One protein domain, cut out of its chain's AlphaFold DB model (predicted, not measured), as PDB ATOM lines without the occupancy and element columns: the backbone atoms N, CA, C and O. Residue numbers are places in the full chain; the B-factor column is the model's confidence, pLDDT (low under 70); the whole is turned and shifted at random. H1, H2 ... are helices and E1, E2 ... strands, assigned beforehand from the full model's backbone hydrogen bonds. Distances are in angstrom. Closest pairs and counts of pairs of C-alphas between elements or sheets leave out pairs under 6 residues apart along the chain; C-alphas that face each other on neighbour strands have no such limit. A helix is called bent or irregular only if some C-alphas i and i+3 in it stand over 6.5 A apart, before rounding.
ATOM      1  N   VAL A   2     154.563 163.868 245.198       80.38
ATOM      2  CA  VAL A   2     154.823 164.156 246.611       80.38
ATOM      3  C   VAL A   2     155.696 165.402 246.653       80.38
ATOM      4  O   VAL A   2     156.666 165.473 245.904       80.38
ATOM      5  N   ALA A   3     155.344 166.380 247.481       82.00
ATOM      6  CA  ALA A   3     156.156 167.574 247.685       82.00
ATOM      7  C   ALA A   3     156.950 167.433 248.988       82.00
ATOM      8  O   ALA A   3     156.385 167.068 250.022       82.00
ATOM      9  N   GLY A   4     158.248 167.710 248.921       78.50
ATOM     10  CA  GLY A   4     159.103 167.870 250.086       78.50
ATOM     11  C   GLY A   4     158.841 169.205 250.771       78.50
ATOM     12  O   GLY A   4     158.633 170.220 250.109       78.50
ATOM     13  N   THR A   5     158.852 169.214 252.098       82.19
ATOM     14  CA  THR A   5     158.734 170.434 252.897       82.19
ATOM     15  C   THR A   5     160.097 170.869 253.408       82.19
ATOM     16  O   THR A   5     161.036 170.075 253.494       82.19
ATOM     17  N   GLY A   6     160.189 172.139 253.789       81.38
ATOM     18  CA  GLY A   6     161.359 172.663 254.469       81.38
ATOM     19  C   GLY A   6     161.501 172.175 255.911       81.38
ATOM     20  O   GLY A   6     160.538 171.687 256.509       81.38
ATOM     21  N   GLY A   7     162.708 172.305 256.462       77.50
ATOM     22  CA  GLY A   7     163.007 172.020 257.865       77.50
ATOM     23  C   GLY A   7     162.899 173.264 258.752       77.50
ATOM     24  O   GLY A   7     163.194 174.385 258.327       77.50
ATOM     25  N   GLY A   8     162.463 173.070 260.000       73.69
ATOM     26  CA  GLY A   8     162.286 174.158 260.969       73.69
ATOM     27  C   GLY A   8     163.615 174.647 261.549       73.69
ATOM     28  O   GLY A   8     164.605 173.923 261.522       73.69
ATOM     29  N   CYS A   9     163.662 175.852 262.127       72.62
ATOM     30  CA  CYS A   9     164.884 176.360 262.762       72.62
ATOM     31  C   CYS A   9     164.663 176.992 264.140       72.62
ATOM     32  O   CYS A   9     163.613 177.571 264.423       72.62
ATOM     33  N   CYS A  10     165.696 176.913 264.982       63.06
ATOM     34  CA  CYS A  10     165.797 177.610 266.262       63.06
ATOM     35  C   CYS A  10     166.564 178.933 266.095       63.06
ATOM     36  O   CYS A  10     167.550 179.009 265.367       63.06
ATOM     37  N   LYS A  11     166.125 180.001 266.770       54.06
ATOM     38  CA  LYS A  11     166.703 181.349 266.623       54.06
ATOM     39  C   LYS A  11     168.055 181.479 267.341       54.06
ATOM     40  O   LYS A  11     168.123 181.238 268.541       54.06
ATOM     41  N   HIS A  12     169.079 181.994 266.650       48.12
ATOM     42  CA  HIS A  12     170.175 182.734 267.302       48.12
ATOM     43  C   HIS A  12     170.290 184.168 266.769       48.12
ATOM     44  O   HIS A  12     170.370 185.080 267.577       48.12
ATOM     45  N   TYR A  13     170.215 184.399 265.447       45.25
ATOM     46  CA  TYR A  13     170.340 185.756 264.872       45.25
ATOM     47  C   TYR A  13     169.555 186.013 263.564       45.25
ATOM     48  O   TYR A  13     169.419 187.163 263.163       45.25
ATOM     49  N   SER A  14     168.963 184.991 262.938       49.44
ATOM     50  CA  SER A  14     168.043 185.112 261.794       49.44
ATOM     51  C   SER A  14     167.334 183.774 261.561       49.44
ATOM     52  O   SER A  14     167.872 182.723 261.907       49.44
ATOM     53  N   SER A  15     166.121 183.794 261.009       50.62
ATOM     54  CA  SER A  15     165.412 182.588 260.568       50.62
ATOM     55  C   SER A  15     165.994 182.122 259.237       50.62
ATOM     56  O   SER A  15     165.754 182.754 258.214       50.62
ATOM     57  N   ILE A  16     166.769 181.041 259.264       57.31
ATOM     58  CA  ILE A  16     167.160 180.299 258.064       57.31
ATOM     59  C   ILE A  16     166.376 178.992 258.124       57.31
ATOM     60  O   ILE A  16     166.415 178.318 259.143       57.31
ATOM     61  N   THR A  17     165.595 178.658 257.110       60.94
ATOM     62  CA  THR A  17     164.862 177.384 257.036       60.94
ATOM     63  C   THR A  17     165.505 176.538 255.953       60.94
ATOM     64  O   THR A  17     165.938 177.095 254.949       60.94
ATOM     65  N   GLY A  18     165.588 175.219 256.138       64.12
ATOM     66  CA  GLY A  18     165.964 174.346 255.022       64.12
ATOM     67  C   GLY A  18     164.828 174.345 254.006       64.12
ATOM     68  O   GLY A  18     163.679 174.227 254.425       64.12
ATOM     69  N   ASN A  19     165.106 174.494 252.712       73.81
ATOM     70  CA  ASN A  19     164.087 174.399 251.671       73.81
ATOM     71  C   ASN A  19     163.776 172.930 251.342       73.81
ATOM     72  O   ASN A  19     164.627 172.044 251.427       73.81
ATOM     73  N   GLY A  20     162.521 172.665 250.988       75.88
ATOM     74  CA  GLY A  20     162.100 171.418 250.349       75.88
ATOM     75  C   GLY A  20     161.626 171.709 248.930       75.88
ATOM     76  O   GLY A  20     161.490 172.868 248.547       75.88
ATOM     77  N   GLY A  21     161.329 170.669 248.156       74.56
ATOM     78  CA  GLY A  21     160.713 170.835 246.836       74.56
ATOM     79  C   GLY A  21     161.480 170.172 245.697       74.56
ATOM     80  O   GLY A  21     160.838 169.748 244.740       74.56
ATOM     81  N   GLY A  22     162.797 169.991 245.827       88.19
ATOM     82  CA  GLY A  22     163.642 169.321 244.833       88.19
ATOM     83  C   GLY A  22     163.712 167.789 244.943       88.19
ATOM     84  O   GLY A  22     163.215 167.179 245.891       88.19
ATOM     85  N   ILE A  23     164.393 167.156 243.977       92.00
ATOM     86  CA  ILE A  23     164.720 165.709 243.968       92.00
ATOM     87  C   ILE A  23     165.530 165.316 245.214       92.00
ATOM     88  O   ILE A  23     165.366 164.230 245.779       92.00
ATOM     89  N   LYS A  24     166.383 166.231 245.668       92.75
ATOM     90  CA  LYS A  24     167.012 166.215 246.981       92.75
ATOM     91  C   LYS A  24     166.464 167.411 247.760       92.75
ATOM     92  O   LYS A  24     166.367 168.497 247.196       92.75
ATOM     93  N   GLY A  25     166.109 167.206 249.024       91.25
ATOM     94  CA  GLY A  25     165.842 168.315 249.935       91.25
ATOM     95  C   GLY A  25     167.124 169.092 250.242       91.25
ATOM     96  O   GLY A  25     168.232 168.555 250.120       91.25
ATOM     97  N   GLU A  26     166.991 170.347 250.656       90.12
ATOM     98  CA  GLU A  26     168.153 171.150 251.020       90.12
ATOM     99  C   GLU A  26     168.775 170.640 252.324       90.12
ATOM    100  O   GLU A  26     168.074 170.263 253.270       90.12
ATOM    101  N   ASP A  27     170.106 170.639 252.374       89.38
ATOM    102  CA  ASP A  27     170.839 170.396 253.612       89.38
ATOM    103  C   ASP A  27     170.549 171.546 254.587       89.38
ATOM    104  O   ASP A  27     170.440 172.707 254.195       89.38
ATOM    105  N   GLY A  28     170.381 171.242 255.871       82.19
ATOM    106  CA  GLY A  28     170.088 172.302 256.831       82.19
ATOM    107  C   GLY A  28     171.350 173.064 257.234       82.19
ATOM    108  O   GLY A  28     172.489 172.670 256.972       82.19
ATOM    109  N   VAL A  29     171.144 174.185 257.913       80.38
ATOM    110  CA  VAL A  29     172.230 175.102 258.271       80.38
ATOM    111  C   VAL A  29     172.753 174.804 259.665       80.38
ATOM    112  O   VAL A  29     171.971 174.606 260.588       80.38
ATOM    113  N   LEU A  30     174.076 174.828 259.831       78.56
ATOM    114  CA  LEU A  30     174.768 174.693 261.111       78.56
ATOM    115  C   LEU A  30     175.493 176.002 261.442       78.56
ATOM    116  O   LEU A  30     176.358 176.447 260.693       78.56
ATOM    117  N   THR A  31     175.161 176.609 262.580       76.69
ATOM    118  CA  THR A  31     175.821 177.810 263.105       76.69
ATOM    119  C   THR A  31     176.482 177.499 264.440       76.69
ATOM    120  O   THR A  31     175.871 176.911 265.334       76.69
ATOM    121  N   ILE A  32     177.734 177.929 264.593       74.62
ATOM    122  CA  ILE A  32     178.541 177.677 265.787       74.62
ATOM    123  C   ILE A  32     179.006 179.012 266.376       74.62
ATOM    124  O   ILE A  32     179.504 179.869 265.647       74.62
ATOM    125  N   ASN A  33     178.875 179.183 267.694       72.69
ATOM    126  CA  ASN A  33     179.473 180.297 268.427       72.69
ATOM    127  C   ASN A  33     180.880 179.903 268.927       72.69
ATOM    128  O   ASN A  33     180.993 179.172 269.918       72.69
ATOM    129  N   PRO A  34     181.962 180.389 268.287       66.31
ATOM    130  CA  PRO A  34     183.328 179.984 268.616       66.31
ATOM    131  C   PRO A  34     183.769 180.412 270.020       66.31
ATOM    132  O   PRO A  34     184.573 179.714 270.633       66.31
ATOM    133  N   GLY A  35     183.206 181.491 270.576       66.00
ATOM    134  CA  GLY A  35     183.512 181.934 271.940       66.00
ATOM    135  C   GLY A  35     183.050 180.953 273.022       66.00
ATOM    136  O   GLY A  35     183.596 180.954 274.121       66.00
ATOM    137  N   CYS A  36     182.085 180.084 272.705       65.19
ATOM    138  CA  CYS A  36     181.532 179.098 273.631       65.19
ATOM    139  C   CYS A  36     182.063 177.667 273.388       65.19
ATOM    140  O   CYS A  36     181.817 176.775 274.198       65.19
ATOM    141  N   LEU A  37     182.818 177.431 272.306       62.41
ATOM    142  CA  LEU A  37     183.365 176.109 271.958       62.41
ATOM    143  C   LEU A  37     184.508 175.639 272.878       62.41
ATOM    144  O   LEU A  37     184.754 174.433 272.962       62.41
ATOM    145  N   ASN A  38     185.193 176.560 273.566       54.31
ATOM    146  CA  ASN A  38     186.465 176.284 274.249       54.31
ATOM    147  C   ASN A  38     186.394 175.299 275.433       54.31
ATOM    148  O   ASN A  38     187.436 174.781 275.825       54.31
ATOM    149  N   GLU A  39     185.212 174.971 275.963       51.16
ATOM    150  CA  GLU A  39     185.091 174.058 277.116       51.16
ATOM    151  C   GLU A  39     184.356 172.742 276.824       51.16
ATOM    152  O   GLU A  39     184.442 171.817 277.622       51.16
ATOM    153  N   ARG A  40     183.641 172.606 275.694       50.00
ATOM    154  CA  ARG A  40     182.810 171.406 275.428       50.00
ATOM    155  C   ARG A  40     183.262 170.536 274.258       50.00
ATOM    156  O   ARG A  40     182.858 169.379 274.215       50.00
ATOM    157  N   CYS A  41     184.108 171.044 273.355       52.56
ATOM    158  CA  CYS A  41     184.615 170.269 272.208       52.56
ATOM    159  C   CYS A  41     186.073 169.833 272.297       52.56
ATOM    160  O   CYS A  41     186.491 168.982 271.510       52.56
ATOM    161  N   ASN A  42     186.831 170.356 273.261       47.97
ATOM    162  CA  ASN A  42     188.226 169.964 273.456       47.97
ATOM    163  C   ASN A  42     188.370 168.564 274.085       47.97
ATOM    164  O   ASN A  42     189.325 167.861 273.765       47.97
ATOM    165  N   ASP A  43     187.386 168.103 274.864       45.53
ATOM    166  CA  ASP A  43     187.479 166.824 275.586       45.53
ATOM    167  C   ASP A  43     187.035 165.590 274.787       45.53
ATOM    168  O   ASP A  43     187.049 164.490 275.334       45.53
ATOM    169  N   LYS A  44     186.664 165.729 273.501       43.16
ATOM    170  CA  LYS A  44     186.267 164.606 272.619       43.16
ATOM    171  C   LYS A  44     185.430 163.531 273.334       43.16
ATOM    172  O   LYS A  44     185.658 162.336 273.150       43.16
ATOM    173  N   ILE A  45     184.451 163.932 274.146       42.00
ATOM    174  CA  ILE A  45     183.432 162.985 274.587       42.00
ATOM    175  C   ILE A  45     182.614 162.690 273.330       42.00
ATOM    176  O   ILE A  45     181.850 163.537 272.864       42.00
ATOM    177  N   GLU A  46     182.885 161.542 272.709       39.19
ATOM    178  CA  GLU A  46     182.202 161.038 271.519       39.19
ATOM    179  C   GLU A  46     180.680 161.183 271.705       39.19
ATOM    180  O   GLU A  46     180.063 160.444 272.469       39.19
ATOM    181  N   GLY A  47     180.077 162.190 271.060       46.88
ATOM    182  CA  GLY A  47     178.625 162.409 271.062       46.88
ATOM    183  C   GLY A  47     178.118 163.804 271.454       46.88
ATOM    184  O   GLY A  47     176.933 164.064 271.258       46.88
ATOM    185  N   THR A  48     178.946 164.724 271.969       46.41
ATOM    186  CA  THR A  48     178.465 166.060 272.412       46.41
ATOM    187  C   THR A  48     178.884 167.245 271.540       46.41
ATOM    188  O   THR A  48     178.295 168.319 271.680       46.41
ATOM    189  N   CYS A  49     179.813 167.062 270.596       52.47
ATOM    190  CA  CYS A  49     180.145 168.068 269.578       52.47
ATOM    191  C   CYS A  49     179.594 167.669 268.218       52.47
ATOM    192  O   CYS A  49     180.207 166.967 267.418       52.47
ATOM    193  N   LEU A  50     178.356 168.098 268.036       58.59
ATOM    194  CA  LEU A  50     177.481 167.799 266.923       58.59
ATOM    195  C   LEU A  50     177.864 168.703 265.740       58.59
ATOM    196  O   LEU A  50     177.337 169.802 265.594       58.59
ATOM    197  N   ASN A  51     178.837 168.257 264.945       56.16
ATOM    198  CA  ASN A  51     179.423 169.020 263.830       56.16
ATOM    199  C   ASN A  51     179.016 168.487 262.448       56.16
ATOM    200  O   ASN A  51     179.626 168.843 261.439       56.16
ATOM    201  N   THR A  52     178.024 167.603 262.382       65.06
ATOM    202  CA  THR A  52     177.553 167.071 261.104       65.06
ATOM    203  C   THR A  52     176.589 168.068 260.478       65.06
ATOM    204  O   THR A  52     175.579 168.423 261.088       65.06
ATOM    205  N   ILE A  53     176.898 168.507 259.257       76.06
ATOM    206  CA  ILE A  53     175.919 169.185 258.408       76.06
ATOM    207  C   ILE A  53     174.834 168.155 258.107       76.06
ATOM    208  O   ILE A  53     175.086 167.138 257.462       76.06
ATOM    209  N   LEU A  54     173.656 168.393 258.668       85.38
ATOM    210  CA  LEU A  54     172.480 167.562 258.462       85.38
ATOM    211  C   LEU A  54     171.998 167.694 257.022       85.38
ATOM    212  O   LEU A  54     172.014 168.780 256.442       85.38
ATOM    213  N   THR A  55     171.591 166.577 256.435       91.31
ATOM    214  CA  THR A  55     171.322 166.526 254.998       91.31
ATOM    215  C   THR A  55     169.839 166.472 254.707       91.31
ATOM    216  O   THR A  55     169.052 165.970 255.513       91.31
ATOM    217  N   GLY A  56     169.455 166.954 253.531       92.38
ATOM    218  CA  GLY A  56     168.107 166.742 253.027       92.38
ATOM    219  C   GLY A  56     167.856 165.279 252.664       92.38
ATOM    220  O   GLY A  56     168.794 164.509 252.421       92.38
ATOM    221  N   GLY A  57     166.580 164.896 252.633       94.12
ATOM    222  CA  GLY A  57     166.161 163.598 252.101       94.12
ATOM    223  C   GLY A  57     166.438 163.507 250.600       94.12
ATOM    224  O   GLY A  57     166.490 164.524 249.908       94.12
ATOM    225  N   ASN A  58     166.617 162.297 250.075       95.19
ATOM    226  CA  ASN A  58     166.768 162.056 248.635       95.19
ATOM    227  C   ASN A  58     165.695 161.075 248.134       95.19
ATOM    228  O   ASN A  58     164.662 160.908 248.774       95.19
ATOM    229  N   GLN A  59     165.878 160.465 246.965       95.06
ATOM    230  CA  GLN A  59     164.867 159.567 246.396       95.06
ATOM    231  C   GLN A  59     164.818 158.184 247.059       95.06
ATOM    232  O   GLN A  59     163.852 157.462 246.850       95.06
ATOM    233  N   THR A  60     165.816 157.804 247.863       94.50
ATOM    234  CA  THR A  60     165.935 156.440 248.409       94.50
ATOM    235  C   THR A  60     166.166 156.375 249.916       94.50
ATOM    236  O   THR A  60     166.080 155.299 250.508       94.50
ATOM    237  N   SER A  61     166.448 157.505 250.562       94.94
ATOM    238  CA  SER A  61     166.832 157.571 251.969       94.94
ATOM    239  C   SER A  61     166.477 158.914 252.604       94.94
ATOM    240  O   SER A  61     166.452 159.959 251.946       94.94
ATOM    241  N   GLY A  62     166.204 158.863 253.910       94.31
ATOM    242  CA  GLY A  62     166.044 160.050 254.738       94.31
ATOM    243  C   GLY A  62     167.361 160.792 254.943       94.31
ATOM    244  O   GLY A  62     168.447 160.230 254.801       94.31
ATOM    245  N   GLY A  63     167.246 162.066 255.295       93.19
ATOM    246  CA  GLY A  63     168.372 162.924 255.625       93.19
ATOM    247  C   GLY A  63     169.076 162.546 256.931       93.19
ATOM    248  O   GLY A  63     168.466 162.002 257.853       93.19
ATOM    249  N   ILE A  64     170.369 162.862 257.014       91.25
ATOM    250  CA  ILE A  64     171.200 162.638 258.199       91.25
ATOM    251  C   ILE A  64     170.893 163.710 259.242       91.25
ATOM    252  O   ILE A  64     170.898 164.901 258.937       91.25
ATOM    253  N   ASP A  65     170.677 163.289 260.483       88.00
ATOM    254  CA  ASP A  65     170.436 164.163 261.624       88.00
ATOM    255  C   ASP A  65     171.728 164.824 262.125       88.00
ATOM    256  O   ASP A  65     172.829 164.281 261.996       88.00
ATOM    257  N   ALA A  66     171.606 165.961 262.816       79.88
ATOM    258  CA  ALA A  66     172.767 166.644 263.404       79.88
ATOM    259  C   ALA A  66     173.475 165.836 264.515       79.88
ATOM    260  O   ALA A  66     174.574 166.199 264.937       79.88
ATOM    261  N   ASN A  67     172.881 164.734 264.990       72.38
ATOM    262  CA  ASN A  67     173.460 163.849 266.000       72.38
ATOM    263  C   ASN A  67     173.974 162.538 265.397       72.38
ATOM    264  O   ASN A  67     173.251 161.547 265.319       72.38
ATOM    265  N   SER A  68     175.252 162.554 265.003       60.59
ATOM    266  CA  SER A  68     176.091 161.371 264.761       60.59
ATOM    267  C   SER A  68     175.576 160.373 263.707       60.59
ATOM    268  O   SER A  68     175.242 159.238 264.047       60.59
ATOM    269  N   THR A  69     175.551 160.745 262.419       66.75
ATOM    270  CA  THR A  69     175.231 159.849 261.270       66.75
ATOM    271  C   THR A  69     173.884 159.112 261.349       66.75
ATOM    272  O   THR A  69     173.603 158.256 260.515       66.75
ATOM    273  N   GLN A  70     173.051 159.423 262.344       82.12
ATOM    274  CA  GLN A  70     171.733 158.830 262.499       82.12
ATOM    275  C   GLN A  70     170.802 159.366 261.419       82.12
ATOM    276  O   GLN A  70     170.921 160.512 260.990       82.12
ATOM    277  N   ILE A  71     169.879 158.512 260.995       86.75
ATOM    278  CA  ILE A  71     168.832 158.844 260.037       86.75
ATOM    279  C   ILE A  71     167.510 158.501 260.721       86.75
ATOM    280  O   ILE A  71     167.076 157.349 260.721       86.75
ATOM    281  N   SER A  72     166.908 159.486 261.385       90.00
ATOM    282  CA  SER A  72     165.557 159.365 261.952       90.00
ATOM    283  C   SER A  72     164.463 159.622 260.917       90.00
ATOM    284  O   SER A  72     163.338 159.144 261.079       90.00
ATOM    285  N   ALA A  73     164.791 160.365 259.858       91.94
ATOM    286  CA  ALA A  73     163.888 160.645 258.758       91.94
ATOM    287  C   ALA A  73     163.622 159.386 257.925       91.94
ATOM    288  O   ALA A  73     164.507 158.558 257.707       91.94
ATOM    289  N   LYS A  74     162.394 159.249 257.434       93.81
ATOM    290  CA  LYS A  74     161.944 158.086 256.660       93.81
ATOM    291  C   LYS A  74     161.118 158.526 255.463       93.81
ATOM    292  O   LYS A  74     160.888 159.717 255.236       93.81
ATOM    293  N   PHE A  75     160.646 157.542 254.710       93.94
ATOM    294  CA  PHE A  75     159.639 157.766 253.689       93.94
ATOM    295  C   PHE A  75     158.425 158.479 254.298       93.94
ATOM    296  O   PHE A  75     157.889 158.017 255.304       93.94
ATOM    297  N   GLY A  76     158.009 159.621 253.748       91.31
ATOM    298  CA  GLY A  76     156.863 160.383 254.264       91.31
ATOM    299  C   GLY A  76     157.056 161.084 255.619       91.31
ATOM    300  O   GLY A  76     156.151 161.799 256.047       91.31
ATOM    301  N   ILE A  77     158.191 160.904 256.306       91.50
ATOM    302  CA  ILE A  77     158.393 161.359 257.691       91.50
ATOM    303  C   ILE A  77     159.686 162.170 257.797       91.50
ATOM    304  O   ILE A  77     160.777 161.644 257.577       91.50
ATOM    305  N   GLY A  78     159.563 163.443 258.177       91.00
ATOM    306  CA  GLY A  78     160.690 164.301 258.541       91.00
ATOM    307  C   GLY A  78     161.438 163.804 259.776       91.00
ATOM    308  O   GLY A  78     160.864 163.156 260.651       91.00
ATOM    309  N   GLY A  79     162.731 164.110 259.856       90.44
ATOM    310  CA  GLY A  79     163.563 163.756 260.998       90.44
ATOM    311  C   GLY A  79     163.020 164.359 262.289       90.44
ATOM    312  O   GLY A  79     162.560 165.507 262.326       90.44
ATOM    313  N   TYR A  80     163.108 163.597 263.375       85.81
ATOM    314  CA  TYR A  80     162.593 164.004 264.675       85.81
ATOM    315  C   TYR A  80     163.443 163.449 265.815       85.81
ATOM    316  O   TYR A  80     164.030 162.371 265.733       85.81
ATOM    317  N   LEU A  81     163.436 164.167 266.936       78.12
ATOM    318  CA  LEU A  81     163.912 163.647 268.209       78.12
ATOM    319  C   LEU A  81     162.682 163.311 269.058       78.12
ATOM    320  O   LEU A  81     161.787 164.141 269.162       78.12
ATOM    321  N   GLY A  82     162.621 162.092 269.609       67.19
ATOM    322  CA  GLY A  82     161.430 161.509 270.251       67.19
ATOM    323  C   GLY A  82     160.622 162.426 271.191       67.19
ATOM    324  O   GLY A  82     161.112 163.437 271.690       67.19
ATOM    325  N   PHE A  83     159.367 162.035 271.442       56.31
ATOM    326  CA  PHE A  83     158.337 162.834 272.122       56.31
ATOM    327  C   PHE A  83     158.831 163.632 273.345       56.31
ATOM    328  O   PHE A  83     159.460 163.087 274.252       56.31
ATOM    329  N   GLY A  84     158.487 164.925 273.391       52.16
ATOM    330  CA  GLY A  84     158.735 165.805 274.540       52.16
ATOM    331  C   GLY A  84     160.039 166.610 274.495       52.16
ATOM    332  O   GLY A  84     160.315 167.353 275.435       52.16
ATOM    333  N   LYS A  85     160.834 166.506 273.423       63.34
ATOM    334  CA  LYS A  85     162.016 167.354 273.208       63.34
ATOM    335  C   LYS A  85     161.715 168.420 272.156       63.34
ATOM    336  O   LYS A  85     161.259 168.097 271.065       63.34
ATOM    337  N   SER A  86     161.967 169.687 272.483       61.00
ATOM    338  CA  SER A  86     161.863 170.790 271.524       61.00
ATOM    339  C   SER A  86     163.192 170.899 270.785       61.00
ATOM    340  O   SER A  86     164.178 171.337 271.359       61.00
ATOM    341  N   ARG A  87     163.235 170.395 269.552       73.00
ATOM    342  CA  ARG A  87     164.349 170.561 268.615       73.00
ATOM    343  C   ARG A  87     163.794 170.852 267.225       73.00
ATOM    344  O   ARG A  87     162.663 170.448 266.951       73.00
ATOM    345  N   PRO A  88     164.557 171.529 266.355       76.44
ATOM    346  CA  PRO A  88     164.104 171.792 265.001       76.44
ATOM    347  C   PRO A  88     163.950 170.468 264.246       76.44
ATOM    348  O   PRO A  88     164.914 169.723 264.092       76.44
ATOM    349  N   SER A  89     162.734 170.153 263.804       85.94
ATOM    350  CA  SER A  89     162.451 168.953 263.016       85.94
ATOM    351  C   SER A  89     162.900 169.124 261.567       85.94
ATOM    352  O   SER A  89     162.887 170.235 261.028       85.94
ATOM    353  N   GLY A  90     163.255 168.012 260.930       89.06
ATOM    354  CA  GLY A  90     163.440 167.977 259.485       89.06
ATOM    355  C   GLY A  90     162.099 168.055 258.757       89.06
ATOM    356  O   GLY A  90     161.057 167.688 259.305       89.06
ATOM    357  N   GLY A  91     162.121 168.544 257.522       89.88
ATOM    358  CA  GLY A  91     160.957 168.563 256.647       89.88
ATOM    359  C   GLY A  91     160.569 167.156 256.201       89.88
ATOM    360  O   GLY A  91     161.433 166.310 255.974       89.88
ATOM    361  N   SER A  92     159.271 166.889 256.073       90.44
ATOM    362  CA  SER A  92     158.763 165.651 255.473       90.44
ATOM    363  C   SER A  92     158.876 165.708 253.946       90.44
ATOM    364  O   SER A  92     159.233 166.731 253.370       90.44
ATOM    365  N   GLY A  93     158.566 164.612 253.261       91.19
ATOM    366  CA  GLY A  93     158.611 164.557 251.804       91.19
ATOM    367  C   GLY A  93     158.466 163.135 251.299       91.19
ATOM    368  O   GLY A  93     157.991 162.266 252.028       91.19
ATOM    369  N   TYR A  94     158.911 162.887 250.070       94.25
ATOM    370  CA  TYR A  94     159.084 161.531 249.567       94.25
ATOM    371  C   TYR A  94     160.008 160.747 250.505       94.25
ATOM    372  O   TYR A  94     159.589 159.747 251.080       94.25
ATOM    373  N   TYR A  95     161.170 161.323 250.817       95.25
ATOM    374  CA  TYR A  95     161.907 161.057 252.048       95.25
ATOM    375  C   TYR A  95     162.137 162.355 252.815       95.25
ATOM    376  O   TYR A  95     162.428 163.396 252.225       95.25
ATOM    377  N   GLY A  96     162.002 162.299 254.139       93.75
ATOM    378  CA  GLY A  96     162.220 163.462 254.991       93.75
ATOM    379  C   GLY A  96     163.692 163.869 255.125       93.75
ATOM    380  O   GLY A  96     164.594 163.053 254.936       93.75
ATOM    381  N   GLY A  97     163.933 165.126 255.487       92.75
ATOM    382  CA  GLY A  97     165.247 165.650 255.872       92.75
ATOM    383  C   GLY A  97     165.586 165.374 257.335       92.75
ATOM    384  O   GLY A  97     164.697 165.088 258.136       92.75
ATOM    385  N   GLY A  98     166.867 165.465 257.695       91.06
ATOM    386  CA  GLY A  98     167.332 165.254 259.070       91.06
ATOM    387  C   GLY A  98     166.917 166.366 260.045       91.06
ATOM    388  O   GLY A  98     166.727 167.522 259.652       91.06
ATOM    389  N   TYR A  99     166.787 166.032 261.333       88.06
ATOM    390  CA  TYR A  99     166.465 167.010 262.382       88.06
ATOM    391  C   TYR A  99     167.701 167.770 262.874       88.06
ATOM    392  O   TYR A  99     168.815 167.237 262.937       88.06
ATOM    393  N   GLY A 100     167.477 169.023 263.267       82.81
ATOM    394  CA  GLY A 100     168.482 169.928 263.807       82.81
ATOM    395  C   GLY A 100     168.595 169.924 265.323       82.81
ATOM    396  O   GLY A 100     167.913 169.216 266.053       82.81
ATOM    397  N   ILE A 101     169.514 170.725 265.832       78.62
ATOM    398  CA  ILE A 101     169.851 170.767 267.248       78.62
ATOM    399  C   ILE A 101     169.902 172.198 267.734       78.62
ATOM    400  O   ILE A 101     170.300 173.110 267.021       78.62
ATOM    401  N   ASP A 102     169.559 172.374 268.995       74.19
ATOM    402  CA  ASP A 102     169.797 173.595 269.728       74.19
ATOM    403  C   ASP A 102     170.633 173.282 270.974       74.19
ATOM    404  O   ASP A 102     170.440 172.306 271.705       74.19
ATOM    405  N   SER A 103     171.667 174.085 271.176       70.62
ATOM    406  CA  SER A 103     172.522 174.043 272.352       70.62
ATOM    407  C   SER A 103     173.152 175.417 272.559       70.62
ATOM    408  O   SER A 103     173.149 176.252 271.658       70.62
ATOM    409  N   ASN A 104     173.760 175.641 273.725       66.62
ATOM    410  CA  ASN A 104     174.367 176.933 274.067       66.62
ATOM    411  C   ASN A 104     175.426 177.430 273.063       66.62
ATOM    412  O   ASN A 104     175.683 178.628 273.013       66.62
ATOM    413  N   CYS A 105     176.071 176.534 272.308       71.19
ATOM    414  CA  CYS A 105     177.203 176.885 271.437       71.19
ATOM    415  C   CYS A 105     176.967 176.538 269.963       71.19
ATOM    416  O   CYS A 105     177.715 177.000 269.105       71.19
ATOM    417  N   ILE A 106     175.974 175.695 269.679       74.81
ATOM    418  CA  ILE A 106     175.692 175.144 268.355       74.81
ATOM    419  C   ILE A 106     174.187 175.189 268.154       74.81
ATOM    420  O   ILE A 106     173.442 174.654 268.979       74.81
ATOM    421  N   ILE A 107     173.758 175.793 267.053       78.06
ATOM    422  CA  ILE A 107     172.371 175.796 266.604       78.06
ATOM    423  C   ILE A 107     172.361 175.332 265.158       78.06
ATOM    424  O   ILE A 107     173.130 175.833 264.338       78.06
ATOM    425  N   SER A 108     171.487 174.388 264.842       78.81
ATOM    426  CA  SER A 108     171.206 174.008 263.470       78.81
ATOM    427  C   SER A 108     169.721 174.042 263.160       78.81
ATOM    428  O   SER A 108     168.869 173.905 264.037       78.81
ATOM    429  N   CYS A 109     169.425 174.245 261.887       82.00
ATOM    430  CA  CYS A 109     168.087 174.156 261.336       82.00
ATOM    431  C   CYS A 109     167.879 172.746 260.776       82.00
ATOM    432  O   CYS A 109     168.822 172.141 260.278       82.00
ATOM    433  N   GLY A 110     166.661 172.216 260.846       85.69
ATOM    434  CA  GLY A 110     166.310 170.974 260.170       85.69
ATOM    435  C   GLY A 110     166.515 171.092 258.659       85.69
ATOM    436  O   GLY A 110     166.373 172.172 258.082       85.69
ATOM    437  N   ALA A 111     166.844 169.971 258.032       89.94
ATOM    438  CA  ALA A 111     166.981 169.868 256.585       89.94
ATOM    439  C   ALA A 111     165.619 169.629 255.914       89.94
ATOM    440  O   ALA A 111     164.667 169.197 256.568       89.94
ATOM    441  N   GLY A 112     165.514 169.892 254.612       91.25
ATOM    442  CA  GLY A 112     164.287 169.669 253.846       91.25
ATOM    443  C   GLY A 112     164.095 168.221 253.393       91.25
ATOM    444  O   GLY A 112     165.049 167.450 253.260       91.25
ATOM    445  N   GLY A 113     162.846 167.837 253.130       92.69
ATOM    446  CA  GLY A 113     162.529 166.571 252.472       92.69
ATOM    447  C   GLY A 113     162.617 166.660 250.947       92.69
ATOM    448  O   GLY A 113     162.524 167.742 250.364       92.69
ATOM    449  N   SER A 114     162.769 165.506 250.297       93.81
ATOM    450  CA  SER A 114     162.715 165.376 248.838       93.81
ATOM    451  C   SER A 114     161.280 165.371 248.309       93.81
ATOM    452  O   SER A 114     160.329 165.023 249.010       93.81
ATOM    453  N   SER A 115     161.126 165.712 247.037       92.88
ATOM    454  CA  SER A 115     159.887 165.595 246.269       92.88
ATOM    455  C   SER A 115     159.942 164.416 245.300       92.88
ATOM    456  O   SER A 115     161.010 163.928 244.946       92.88
ATOM    457  N   PHE A 116     158.778 163.990 244.815       93.75
ATOM    458  CA  PHE A 116     158.643 162.958 243.791       93.75
ATOM    459  C   PHE A 116     157.570 163.328 242.762       93.75
ATOM    460  O   PHE A 116     156.417 163.622 243.109       93.75
ATOM    461  N   VAL A 117     157.915 163.241 241.477       93.25
ATOM    462  CA  VAL A 117     156.995 163.445 240.350       93.25
ATOM    463  C   VAL A 117     157.108 162.259 239.399       93.25
ATOM    464  O   VAL A 117     158.151 162.018 238.804       93.25
ATOM    465  N   SER A 118     156.006 161.522 239.235       93.12
ATOM    466  CA  SER A 118     155.974 160.351 238.351       93.12
ATOM    467  C   SER A 118     156.303 160.750 236.911       93.12
ATOM    468  O   SER A 118     155.627 161.605 236.345       93.12
ATOM    469  N   GLY A 119     157.299 160.110 236.308       91.38
ATOM    470  CA  GLY A 119     157.779 160.387 234.955       91.38
ATOM    471  C   GLY A 119     158.897 161.420 234.861       91.38
ATOM    472  O   GLY A 119     159.489 161.535 233.792       91.38
ATOM    473  N   LEU A 120     159.218 162.127 235.949       92.12
ATOM    474  CA  LEU A 120     160.348 163.046 235.970       92.12
ATOM    475  C   LEU A 120     161.657 162.262 236.062       92.12
ATOM    476  O   LEU A 120     161.780 161.329 236.857       92.12
ATOM    477  N   ILE A 121     162.636 162.642 235.245       89.00
ATOM    478  CA  ILE A 121     163.968 162.045 235.300       89.00
ATOM    479  C   ILE A 121     164.577 162.236 236.699       89.00
ATOM    480  O   ILE A 121     164.275 163.211 237.376       89.00
ATOM    481  N   GLU A 122     165.393 161.278 237.139       91.81
ATOM    482  CA  GLU A 122     165.996 161.220 238.485       91.81
ATOM    483  C   GLU A 122     165.045 160.874 239.641       91.81
ATOM    484  O   GLU A 122     165.534 160.559 240.724       91.81
ATOM    485  N   CYS A 123     163.723 160.839 239.434       94.69
ATOM    486  CA  CYS A 123     162.818 160.250 240.419       94.69
ATOM    487  C   CYS A 123     162.935 158.721 240.450       94.69
ATOM    488  O   CYS A 123     163.030 158.071 239.406       94.69
ATOM    489  N   ASP A 124     162.846 158.149 241.650       96.06
ATOM    490  CA  ASP A 124     162.760 156.702 241.858       96.06
ATOM    491  C   ASP A 124     161.396 156.376 242.449       96.06
ATOM    492  O   ASP A 124     161.041 156.871 243.512       96.06
ATOM    493  N   ALA A 125     160.581 155.632 241.712       95.69
ATOM    494  CA  ALA A 125     159.259 155.233 242.141       95.69
ATOM    495  C   ALA A 125     159.322 153.961 242.977       95.69
ATOM    496  O   ALA A 125     160.155 153.078 242.771       95.69
ATOM    497  N   ILE A 126     158.336 153.813 243.850       95.19
ATOM    498  CA  ILE A 126     158.176 152.609 244.655       95.19
ATOM    499  C   ILE A 126     157.253 151.603 243.989       95.19
ATOM    500  O   ILE A 126     156.351 151.958 243.229       95.19
ATOM    501  N   ASN A 127     157.469 150.334 244.306       94.69
ATOM    502  CA  ASN A 127     156.596 149.247 243.911       94.69
ATOM    503  C   ASN A 127     155.305 149.274 244.744       94.69
ATOM    504  O   ASN A 127     155.341 149.611 245.929       94.69
ATOM    505  N   GLU A 128     154.184 148.857 244.153       94.06
ATOM    506  CA  GLU A 128     152.881 148.747 244.834       94.06
ATOM    507  C   GLU A 128     152.897 147.818 246.058       94.06
ATOM    508  O   GLU A 128     152.092 147.980 246.968       94.06
ATOM    509  N   SER A 129     153.832 146.863 246.098       94.31
ATOM    510  CA  SER A 129     154.025 145.946 247.226       94.31
ATOM    511  C   SER A 129     154.761 146.568 248.420       94.31
ATOM    512  O   SER A 129     154.910 145.909 249.451       94.31
ATOM    513  N   SER A 130     155.210 147.825 248.309       92.31
ATOM    514  CA  SER A 130     155.789 148.570 249.432       92.31
ATOM    515  C   SER A 130     154.777 148.716 250.567       92.31
ATOM    516  O   SER A 130     153.586 148.931 250.334       92.31
ATOM    517  N   SER A 131     155.238 148.629 251.812       88.62
ATOM    518  CA  SER A 131     154.366 148.684 252.982       88.62
ATOM    519  C   SER A 131     154.965 149.488 254.135       88.62
ATOM    520  O   SER A 131     156.129 149.351 254.508       88.62
ATOM    521  N   GLY A 132     154.137 150.344 254.739       83.06
ATOM    522  CA  GLY A 132     154.554 151.202 255.848       83.06
ATOM    523  C   GLY A 132     155.647 152.203 255.457       83.06
ATOM    524  O   GLY A 132     155.706 152.652 254.318       83.06
ATOM    525  N   PHE A 133     156.490 152.567 256.426       82.94
ATOM    526  CA  PHE A 133     157.554 153.571 256.266       82.94
ATOM    527  C   PHE A 133     158.960 152.964 256.128       82.94
ATOM    528  O   PHE A 133     159.889 153.661 255.729       82.94
ATOM    529  N   ASP A 134     159.111 151.681 256.477       82.19
ATOM    530  CA  ASP A 134     160.402 150.984 256.575       82.19
ATOM    531  C   ASP A 134     160.585 149.896 255.504       82.19
ATOM    532  O   ASP A 134     161.711 149.488 255.233       82.19
ATOM    533  N   ASN A 135     159.500 149.429 254.875       90.38
ATOM    534  CA  ASN A 135     159.546 148.413 253.824       90.38
ATOM    535  C   ASN A 135     159.174 149.033 252.474       90.38
ATOM    536  O   ASN A 135     158.088 148.824 251.932       90.38
ATOM    537  N   ILE A 136     160.092 149.850 251.967       95.00
ATOM    538  CA  ILE A 136     159.945 150.574 250.709       95.00
ATOM    539  C   ILE A 136     160.789 149.888 249.633       95.00
ATOM    540  O   ILE A 136     162.004 149.766 249.778       95.00
ATOM    541  N   LEU A 137     160.141 149.430 248.562       95.94
ATOM    542  CA  LEU A 137     160.791 148.725 247.460       95.94
ATOM    543  C   LEU A 137     160.916 149.655 246.255       95.94
ATOM    544  O   LEU A 137     159.933 149.909 245.560       95.94
ATOM    545  N   HIS A 138     162.128 150.144 246.005       95.25
ATOM    546  CA  HIS A 138     162.432 151.015 244.869       95.25
ATOM    547  C   HIS A 138     162.473 150.257 243.551       95.25
ATOM    548  O   HIS A 138     163.011 149.152 243.452       95.25
ATOM    549  N   THR A 139     161.896 150.866 242.522       96.19
ATOM    550  CA  THR A 139     161.825 150.294 241.172       96.19
ATOM    551  C   THR A 139     163.012 150.698 240.308       96.19
ATOM    552  O   THR A 139     163.241 150.065 239.279       96.19
ATOM    553  N   HIS A 140     163.777 151.711 240.726       95.75
ATOM    554  CA  HIS A 140     164.811 152.381 239.938       95.75
ATOM    555  C   HIS A 140     164.259 152.954 238.624       95.75
ATOM    556  O   HIS A 140     164.954 153.023 237.607       95.75
ATOM    557  N   GLN A 141     162.976 153.323 238.626       95.19
ATOM    558  CA  GLN A 141     162.269 153.898 237.489       95.19
ATOM    559  C   GLN A 141     161.414 155.072 237.952       95.19
ATOM    560  O   GLN A 141     160.850 155.022 239.038       95.19
ATOM    561  N   PRO A 142     161.212 156.102 237.120       95.00
ATOM    562  CA  PRO A 142     160.496 157.297 237.550       95.00
ATOM    563  C   PRO A 142     158.974 157.134 237.545       95.00
ATOM    564  O   PRO A 142     158.262 158.063 237.907       95.00
ATOM    565  N   VAL A 143     158.434 155.998 237.092       94.88
ATOM    566  CA  VAL A 143     156.991 155.832 236.872       94.88
ATOM    567  C   VAL A 143     156.342 155.173 238.083       94.88
ATOM    568  O   VAL A 143     156.628 154.028 238.413       94.88
ATOM    569  N   HIS A 144     155.423 155.896 238.722       92.06
ATOM    570  CA  HIS A 144     154.605 155.384 239.820       92.06
ATOM    571  C   HIS A 144     153.807 154.143 239.391       92.06
ATOM    572  O   HIS A 144     153.312 154.087 238.264       92.06
ATOM    573  N   TYR A 145     153.603 153.187 240.304       90.06
ATOM    574  CA  TYR A 145     152.925 151.911 240.016       90.06
ATOM    575  C   TYR A 145     151.502 152.063 239.448       90.06
ATOM    576  O   TYR A 145     150.985 151.148 238.818       90.06
ATOM    577  N   SER A 146     150.879 153.237 239.590       88.81
ATOM    578  CA  SER A 146     149.608 153.559 238.926       88.81
ATOM    579  C   SER A 146     149.692 153.641 237.395       88.81
ATOM    580  O   SER A 146     148.665 153.801 236.746       88.81
ATOM    581  N   GLY A 147     150.890 153.665 236.807       85.88
ATOM    582  CA  GLY A 147     151.117 153.822 235.365       85.88
ATOM    583  C   GLY A 147     150.992 155.260 234.840       85.88
ATOM    584  O   GLY A 147     151.547 155.578 233.789       85.88
ATOM    585  N   TYR A 148     150.320 156.155 235.569       86.12
ATOM    586  CA  TYR A 148     150.253 157.582 235.235       86.12
ATOM    587  C   TYR A 148     151.590 158.298 235.452       86.12
ATOM    588  O   TYR A 148     152.228 158.154 236.500       86.12
ATOM    589  N   LYS A 149     151.981 159.126 234.480       87.25
ATOM    590  CA  LYS A 149     153.220 159.907 234.493       87.25
ATOM    591  C   LYS A 149     153.039 161.262 233.817       87.25
ATOM    592  O   LYS A 149     152.192 161.404 232.938       87.25
ATOM    593  N   PHE A 150     153.881 162.212 234.188       84.88
ATOM    594  CA  PHE A 150     154.106 163.433 233.428       84.88
ATOM    595  C   PHE A 150     155.175 163.166 232.361       84.88
ATOM    596  O   PHE A 150     156.105 162.397 232.601       84.88
ATOM    597  N   THR A 151     155.026 163.748 231.172       82.50
ATOM    598  CA  THR A 151     155.982 163.585 230.058       82.50
ATOM    599  C   THR A 151     156.924 164.772 229.910       82.50
ATOM    600  O   THR A 151     158.071 164.577 229.530       82.50
ATOM    601  N   ASP A 152     156.460 165.966 230.280       80.50
ATOM    602  CA  ASP A 152     157.161 167.239 230.097       80.50
ATOM    603  C   ASP A 152     157.076 168.059 231.392       80.50
ATOM    604  O   ASP A 152     156.527 169.159 231.439       80.50
ATOM    605  N   ALA A 153     157.535 167.459 232.490       82.94
ATOM    606  CA  ALA A 153     157.556 168.099 233.799       82.94
ATOM    607  C   ALA A 153     158.932 168.691 234.106       82.94
ATOM    608  O   ALA A 153     159.964 168.113 233.771       82.94
ATOM    609  N   ILE A 154     158.921 169.813 234.820       84.75
ATOM    610  CA  ILE A 154     160.092 170.404 235.462       84.75
ATOM    611  C   ILE A 154     159.761 170.518 236.946       84.75
ATOM    612  O   ILE A 154     158.661 170.934 237.312       84.75
ATOM    613  N   MET A 155     160.704 170.128 237.799       86.06
ATOM    614  CA  MET A 155     160.623 170.340 239.240       86.06
ATOM    615  C   MET A 155     161.599 171.445 239.614       86.06
ATOM    616  O   MET A 155     162.791 171.345 239.326       86.06
ATOM    617  N   LEU A 156     161.082 172.487 240.253       84.38
ATOM    618  CA  LEU A 156     161.886 173.551 240.829       84.38
ATOM    619  C   LEU A 156     162.007 173.312 242.334       84.38
ATOM    620  O   LEU A 156     161.029 172.963 242.994       84.38
ATOM    621  N   ASP A 157     163.214 173.483 242.862       82.06
ATOM    622  CA  ASP A 157     163.452 173.485 244.305       82.06
ATOM    623  C   ASP A 157     162.795 174.718 244.946       82.06
ATOM    624  O   ASP A 157     162.783 175.782 244.332       82.06
ATOM    625  N   GLY A 158     162.285 174.607 246.176       76.25
ATOM    626  CA  GLY A 158     161.610 175.687 246.900       76.25
ATOM    627  C   GLY A 158     162.467 176.938 247.113       76.25
ATOM    628  O   GLY A 158     161.924 178.021 247.305       76.25
ATOM    629  N   GLY A 159     163.796 176.810 247.033       75.69
ATOM    630  CA  GLY A 159     164.729 177.942 247.042       75.69
ATOM    631  C   GLY A 159     164.905 178.653 245.689       75.69
ATOM    632  O   GLY A 159     165.656 179.625 245.607       75.69
ATOM    633  N   ASN A 160     164.268 178.183 244.613       80.94
ATOM    634  CA  ASN A 160     164.432 178.743 243.273       80.94
ATOM    635  C   ASN A 160     163.725 180.106 243.141       80.94
ATOM    636  O   ASN A 160     162.552 180.247 243.476       80.94
ATOM    637  N   SER A 161     164.426 181.104 242.595       79.75
ATOM    638  CA  SER A 161     163.921 182.475 242.418       79.75
ATOM    639  C   SER A 161     162.751 182.614 241.441       79.75
ATOM    640  O   SER A 161     162.082 183.643 241.444       79.75
ATOM    641  N   GLU A 162     162.528 181.624 240.575       80.75
ATOM    642  CA  GLU A 162     161.379 181.583 239.663       80.75
ATOM    643  C   GLU A 162     160.080 181.200 240.379       80.75
ATOM    644  O   GLU A 162     158.997 181.454 239.853       80.75
ATOM    645  N   ILE A 163     160.170 180.617 241.581       75.56
ATOM    646  CA  ILE A 163     159.002 180.358 242.416       75.56
ATOM    647  C   ILE A 163     158.587 181.693 243.051       75.56
ATOM    648  O   ILE A 163     159.369 182.277 243.809       75.56
ATOM    649  N   PRO A 164     157.374 182.204 242.764       70.06
ATOM    650  CA  PRO A 164     156.897 183.448 243.338       70.06
ATOM    651  C   PRO A 164     156.921 183.359 244.859       70.06
ATOM    652  O   PRO A 164     156.315 182.463 245.453       70.06
ATOM    653  N   GLN A 165     157.596 184.311 245.499       66.81
ATOM    654  CA  GLN A 165     157.472 184.445 246.939       66.81
ATOM    655  C   GLN A 165     156.091 185.017 247.260       66.81
ATOM    656  O   GLN A 165     155.663 185.981 246.619       66.81
ATOM    657  N   PRO A 166     155.368 184.441 248.230       58.97
ATOM    658  CA  PRO A 166     154.072 184.971 248.610       58.97
ATOM    659  C   PRO A 166     154.202 186.407 249.133       58.97
ATOM    660  O   PRO A 166     155.076 186.714 249.941       58.97
ATOM    661  N   GLU A 167     153.284 187.280 248.715       59.84
ATOM    662  CA  GLU A 167     153.273 188.710 249.071       59.84
ATOM    663  C   GLU A 167     153.015 188.972 250.571       59.84
ATOM    664  O   GLU A 167     153.215 190.085 251.059       59.84
ATOM    665  N   SER A 168     152.584 187.951 251.324       57.00
ATOM    666  CA  SER A 168     152.331 188.007 252.767       57.00
ATOM    667  C   SER A 168     153.073 186.891 253.498       57.00
ATOM    668  O   SER A 168     152.848 185.709 253.260       57.00
ATOM    669  N   THR A 169     153.920 187.255 254.457       53.44
ATOM    670  CA  THR A 169     154.744 186.322 255.243       53.44
ATOM    671  C   THR A 169     154.006 185.703 256.437       53.44
ATOM    672  O   THR A 169     154.639 185.109 257.306       53.44
ATOM    673  N   ILE A 170     152.687 185.899 256.554       51.44
ATOM    674  CA  ILE A 170     151.940 185.591 257.788       51.44
ATOM    675  C   ILE A 170     151.558 184.100 257.876       51.44
ATOM    676  O   ILE A 170     151.286 183.618 258.974       51.44
ATOM    677  N   PHE A 171     151.548 183.350 256.764       41.16
ATOM    678  CA  PHE A 171     151.075 181.960 256.784       41.16
ATOM    679  C   PHE A 171     151.536 181.124 255.572       41.16
ATOM    680  O   PHE A 171     150.743 180.887 254.667       41.16
ATOM    681  N   TYR A 172     152.790 180.659 255.527       52.72
ATOM    682  CA  TYR A 172     153.203 179.681 254.505       52.72
ATOM    683  C   TYR A 172     154.135 178.609 255.072       52.72
ATOM    684  O   TYR A 172     155.352 178.655 254.912       52.72
ATOM    685  N   ASP A 173     153.522 177.600 255.687       54.88
ATOM    686  CA  ASP A 173     154.166 176.333 256.017       54.88
ATOM    687  C   ASP A 173     154.077 175.409 254.785       54.88
ATOM    688  O   ASP A 173     153.177 174.583 254.676       54.88
ATOM    689  N   GLY A 174     154.989 175.588 253.821       60.06
ATOM    690  CA  GLY A 174     155.099 174.747 252.620       60.06
ATOM    691  C   GLY A 174     154.059 175.042 251.527       60.06
ATOM    692  O   GLY A 174     152.863 174.818 251.694       60.06
ATOM    693  N   ALA A 175     154.521 175.500 250.362       65.44
ATOM    694  CA  ALA A 175     153.692 175.700 249.175       65.44
ATOM    695  C   ALA A 175     154.169 174.794 248.033       65.44
ATOM    696  O   ALA A 175     155.365 174.591 247.846       65.44
ATOM    697  N   CYS A 176     153.224 174.262 247.259       70.25
ATOM    698  CA  CYS A 176     153.494 173.566 246.006       70.25
ATOM    699  C   CYS A 176     152.741 174.294 244.894       70.25
ATOM    700  O   CYS A 176     151.529 174.496 245.003       70.25
ATOM    701  N   GLN A 177     153.455 174.687 243.841       75.19
ATOM    702  CA  GLN A 177     152.871 175.303 242.657       75.19
ATOM    703  C   GLN A 177     153.010 174.353 241.471       75.19
ATOM    704  O   GLN A 177     154.093 173.848 241.185       75.19
ATOM    705  N   ILE A 178     151.901 174.131 240.769       76.88
ATOM    706  CA  ILE A 178     151.875 173.383 239.514       76.88
ATOM    707  C   ILE A 178     151.522 174.379 238.415       76.88
ATOM    708  O   ILE A 178     150.437 174.958 238.432       76.88
ATOM    709  N   THR A 179     152.429 174.550 237.459       74.56
ATOM    710  CA  THR A 179     152.223 175.409 236.289       74.56
ATOM    711  C   THR A 179     152.111 174.536 235.047       74.56
ATOM    712  O   THR A 179     152.982 173.711 234.780       74.56
ATOM    713  N   ILE A 180     151.032 174.705 234.281       74.38
ATOM    714  CA  ILE A 180     150.856 174.026 232.994       74.38
ATOM    715  C   ILE A 180     151.575 174.858 231.931       74.38
ATOM    716  O   ILE A 180     151.204 176.003 231.693       74.38
ATOM    717  N   LEU A 181     152.622 174.289 231.327       70.19
ATOM    718  CA  LEU A 181     153.466 174.970 230.335       70.19
ATOM    719  C   LEU A 181     152.977 174.792 228.888       70.19
ATOM    720  O   LEU A 181     153.459 175.480 227.991       70.19
ATOM    721  N   SER A 182     152.047 173.866 228.644       67.50
ATOM    722  CA  SER A 182     151.452 173.661 227.323       67.50
ATOM    723  C   SER A 182     150.360 174.690 227.035       67.50
ATOM    724  O   SER A 182     149.711 175.210 227.946       67.50
ATOM    725  N   ASP A 183     150.121 174.968 225.748       64.75
ATOM    726  CA  ASP A 183     148.936 175.730 225.376       64.75
ATOM    727  C   ASP A 183     147.661 174.949 225.751       64.75
ATOM    728  O   ASP A 183     147.597 173.714 225.753       64.75
ATOM    729  N   PHE A 184     146.624 175.694 226.133       58.50
ATOM    730  CA  PHE A 184     145.372 175.148 226.664       58.50
ATOM    731  C   PHE A 184     144.702 174.139 225.710       58.50
ATOM    732  O   PHE A 184     144.004 173.223 226.147       58.50
ATOM    733  N   ILE A 185     144.944 174.279 224.403       58.22
ATOM    734  CA  ILE A 185     144.408 173.400 223.359       58.22
ATOM    735  C   ILE A 185     145.106 172.033 223.387       58.22
ATOM    736  O   ILE A 185     144.428 171.005 223.340       58.22
ATOM    737  N   SER A 186     146.433 171.996 223.535       58.81
ATOM    738  CA  SER A 186     147.197 170.744 223.628       58.81
ATOM    739  C   SER A 186     146.823 169.930 224.869       58.81
ATOM    740  O   SER A 186     146.714 168.706 224.791       58.81
ATOM    741  N   PHE A 187     146.538 170.596 225.995       56.44
ATOM    742  CA  PHE A 187     146.081 169.944 227.228       56.44
ATOM    743  C   PHE A 187     144.756 169.181 227.030       56.44
ATOM    744  O   PHE A 187     144.655 168.002 227.386       56.44
ATOM    745  N   PHE A 188     143.760 169.806 226.387       54.41
ATOM    746  CA  PHE A 188     142.464 169.169 226.117       54.41
ATOM    747  C   PHE A 188     142.578 167.942 225.205       54.41
ATOM    748  O   PHE A 188     141.888 166.950 225.434       54.41
ATOM    749  N   ILE A 189     143.467 167.975 224.208       53.84
ATOM    750  CA  ILE A 189     143.665 166.858 223.273       53.84
ATOM    751  C   ILE A 189     144.272 165.640 223.992       53.84
ATOM    752  O   ILE A 189     143.859 164.509 223.739       53.84
ATOM    753  N   THR A 190     145.194 165.848 224.937       53.59
ATOM    754  CA  THR A 190     145.849 164.745 225.668       53.59
ATOM    755  C   THR A 190     144.976 164.083 226.740       53.59
ATOM    756  O   THR A 190     145.169 162.905 227.038       53.59
ATOM    757  N   CYS A 191     143.979 164.789 227.289       48.22
ATOM    758  CA  CYS A 191     143.048 164.235 228.282       48.22
ATOM    759  C   CYS A 191     141.842 163.496 227.671       48.22
ATOM    760  O   CYS A 191     141.073 162.888 228.413       48.22
ATOM    761  N   GLN A 192     141.664 163.504 226.344       44.22
ATOM    762  CA  GLN A 192     140.552 162.820 225.665       44.22
ATOM    763  C   GLN A 192     140.796 161.335 225.355       44.22
ATOM    764  O   GLN A 192     140.105 160.745 224.519       44.22
ATOM    765  N   VAL A 193     141.719 160.671 226.055       43.12
ATOM    766  CA  VAL A 193     141.755 159.208 226.001       43.12
ATOM    767  C   VAL A 193     140.467 158.688 226.643       43.12
ATOM    768  O   VAL A 193     140.202 158.923 227.820       43.12
ATOM    769  N   SER A 194     139.628 158.026 225.846       41.41
ATOM    770  CA  SER A 194     138.340 157.480 226.270       41.41
ATOM    771  C   SER A 194     138.549 156.346 227.280       41.41
ATOM    772  O   SER A 194     138.588 155.175 226.916       41.41
ATOM    773  N   PHE A 195     138.706 156.677 228.560       38.66
ATOM    774  CA  PHE A 195     138.758 155.690 229.629       38.66
ATOM    775  C   PHE A 195     137.345 155.422 230.150       38.66
ATOM    776  O   PHE A 195     136.783 156.199 230.919       38.66
ATOM    777  N   ILE A 196     136.774 154.284 229.751       35.25
ATOM    778  CA  ILE A 196     135.655 153.669 230.470       35.25
ATOM    779  C   ILE A 196     136.265 152.995 231.704       35.25
ATOM    780  O   ILE A 196     136.629 151.824 231.671       35.25
ATOM    781  N   SER A 197     136.441 153.757 232.781       38.41
ATOM    782  CA  SER A 197     136.767 153.219 234.103       38.41
ATOM    783  C   SER A 197     135.629 153.561 235.057       38.41
ATOM    784  O   SER A 197     135.223 154.715 235.164       38.41
ATOM    785  N   SER A 198     135.090 152.549 235.736       35.69
ATOM    786  CA  SER A 198     133.924 152.638 236.625       35.69
ATOM    787  C   SER A 198     134.210 153.292 237.983       35.69
ATOM    788  O   SER A 198     133.377 153.217 238.885       35.69
ATOM    789  N   GLN A 199     135.359 153.948 238.150       37.06
ATOM    790  CA  GLN A 199     135.681 154.716 239.349       37.06
ATOM    791  C   GLN A 199     135.980 156.169 238.985       37.06
ATOM    792  O   GLN A 199     137.087 156.534 238.595       37.06
ATOM    793  N   THR A 200     134.962 157.012 239.130       32.50
ATOM    794  CA  THR A 200     135.084 158.472 239.120       32.50
ATOM    795  C   THR A 200     135.856 158.934 240.353       32.50
ATOM    796  O   THR A 200     135.279 159.101 241.424       32.50
ATOM    797  N   PHE A 201     137.157 159.177 240.203       32.75
ATOM    798  CA  PHE A 201     137.876 160.087 241.092       32.75
ATOM    799  C   PHE A 201     137.622 161.518 240.604       32.75
ATOM    800  O   PHE A 201     138.114 161.921 239.552       32.75
ATOM    801  N   PHE A 202     136.829 162.287 241.352       28.95
ATOM    802  CA  PHE A 202     136.694 163.726 241.127       28.95
ATOM    803  C   PHE A 202     137.928 164.433 241.697       28.95
ATOM    804  O   PHE A 202     138.014 164.676 242.899       28.95
ATOM    805  N   LEU A 203     138.884 164.771 240.833       32.41
ATOM    806  CA  LEU A 203     139.901 165.775 241.140       32.41
ATOM    807  C   LEU A 203     139.310 167.146 240.775       32.41
ATOM    808  O   LEU A 203     139.220 167.501 239.603       32.41
ATOM    809  N   SER A 204     138.831 167.886 241.777       25.17
ATOM    810  CA  SER A 204     138.391 169.273 241.600       25.17
ATOM    811  C   SER A 204     139.606 170.193 241.688       25.17
ATOM    812  O   SER A 204     140.218 170.300 242.751       25.17
ATOM    813  N   PHE A 205     139.955 170.856 240.586       38.28
ATOM    814  CA  PHE A 205     140.882 171.985 240.595       38.28
ATOM    815  C   PHE A 205     140.077 173.271 240.422       38.28
ATOM    816  O   PHE A 205     139.387 173.447 239.419       38.28
ATOM    817  N   VAL A 206     140.168 174.177 241.393       27.34
ATOM    818  CA  VAL A 206     139.691 175.553 241.231       27.34
ATOM    819  C   VAL A 206     140.818 176.335 240.567       27.34
ATOM    820  O   VAL A 206     141.828 176.631 241.200       27.34
ATOM    821  N   ILE A 207     140.666 176.621 239.276       34.75
ATOM    822  CA  ILE A 207     141.606 177.447 238.512       34.75
ATOM    823  C   ILE A 207     141.102 178.890 238.585       34.75
ATOM    824  O   ILE A 207     140.042 179.206 238.044       34.75
ATOM    825  N   PHE A 208     141.844 179.762 239.264       28.06
ATOM    826  CA  PHE A 208     141.597 181.201 239.216       28.06
ATOM    827  C   PHE A 208     142.237 181.771 237.950       28.06
ATOM    828  O   PHE A 208     143.448 181.691 237.769       28.06
ATOM    829  N   ILE A 209     141.413 182.338 237.072       29.38
ATOM    830  CA  ILE A 209     141.867 183.096 235.906       29.38
ATOM    831  C   ILE A 209     141.987 184.553 236.363       29.38
ATOM    832  O   ILE A 209     140.972 185.178 236.671       29.38
ATOM    833  N   GLN A 210     143.206 185.088 236.443       31.81
ATOM    834  CA  GLN A 210     143.401 186.536 236.509       31.81
ATOM    835  C   GLN A 210     143.319 187.071 235.079       31.81
ATOM    836  O   GLN A 210     144.058 186.622 234.204       31.81
ATOM    837  N   SER A 211     142.355 187.962 234.854       39.19
ATOM    838  CA  SER A 211     142.167 188.717 233.612       39.19
ATOM    839  C   SER A 211     143.097 189.915 233.548       39.19
ATOM    840  O   SER A 211     143.205 190.578 234.608       39.19
TER     841      SER A 211
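Overview. This is residues 2 to 211 of the 211 residues of an uncharacterized protein of Trichomonas vaginalis (UniProt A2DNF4). With little regular structure, this is an elongated body of long loops running back and forth, with the small strand pair E1 and E2 and then H1 toward one end; residues 183 to 211, with H2, stick out at the other. The printed part has 210 residues, only 19 in named elements, in the order E1, H1, E2, H2: mixed, with one antiparallel sheet, E1 - E2. It is only just loose, close to compact, with a radius of gyration of the C-alphas of 20.3 A and spans of 71 by 45 by 29 A.

Arrangement. E1, residues 30 to 32, and E2, residues 106 to 108, are antiparallel at 163 degrees; N 31 and O 107 are within hydrogen-bond range at 2.8 A. H1, residues 34 to 39, follows E1 by a tight link and is irregular: C-alphas 36 and 39 are 7.1 A apart. It has 0 of 2 O i to N i+4 pairs within range and 1 of 3 O i to N i+3 pairs. In H2, residues 184 to 190, every O i to N i+4 pair is within range; H2 is apart from E1 and H1.

Along the chain. E1 begins at C-alpha 30 (174.768, 174.693, 261.111), and H2, 10.5 A long, ends at C-alpha 190 (145.849, 164.745, 225.668).

Size, cuts and confidence. The printed part has no cut. The links H1 to E2 and E2 to H2 are long. Mean pLDDT of the printed part is 72.9; residues 34 to 52 and 182 to 211 are among those under 70.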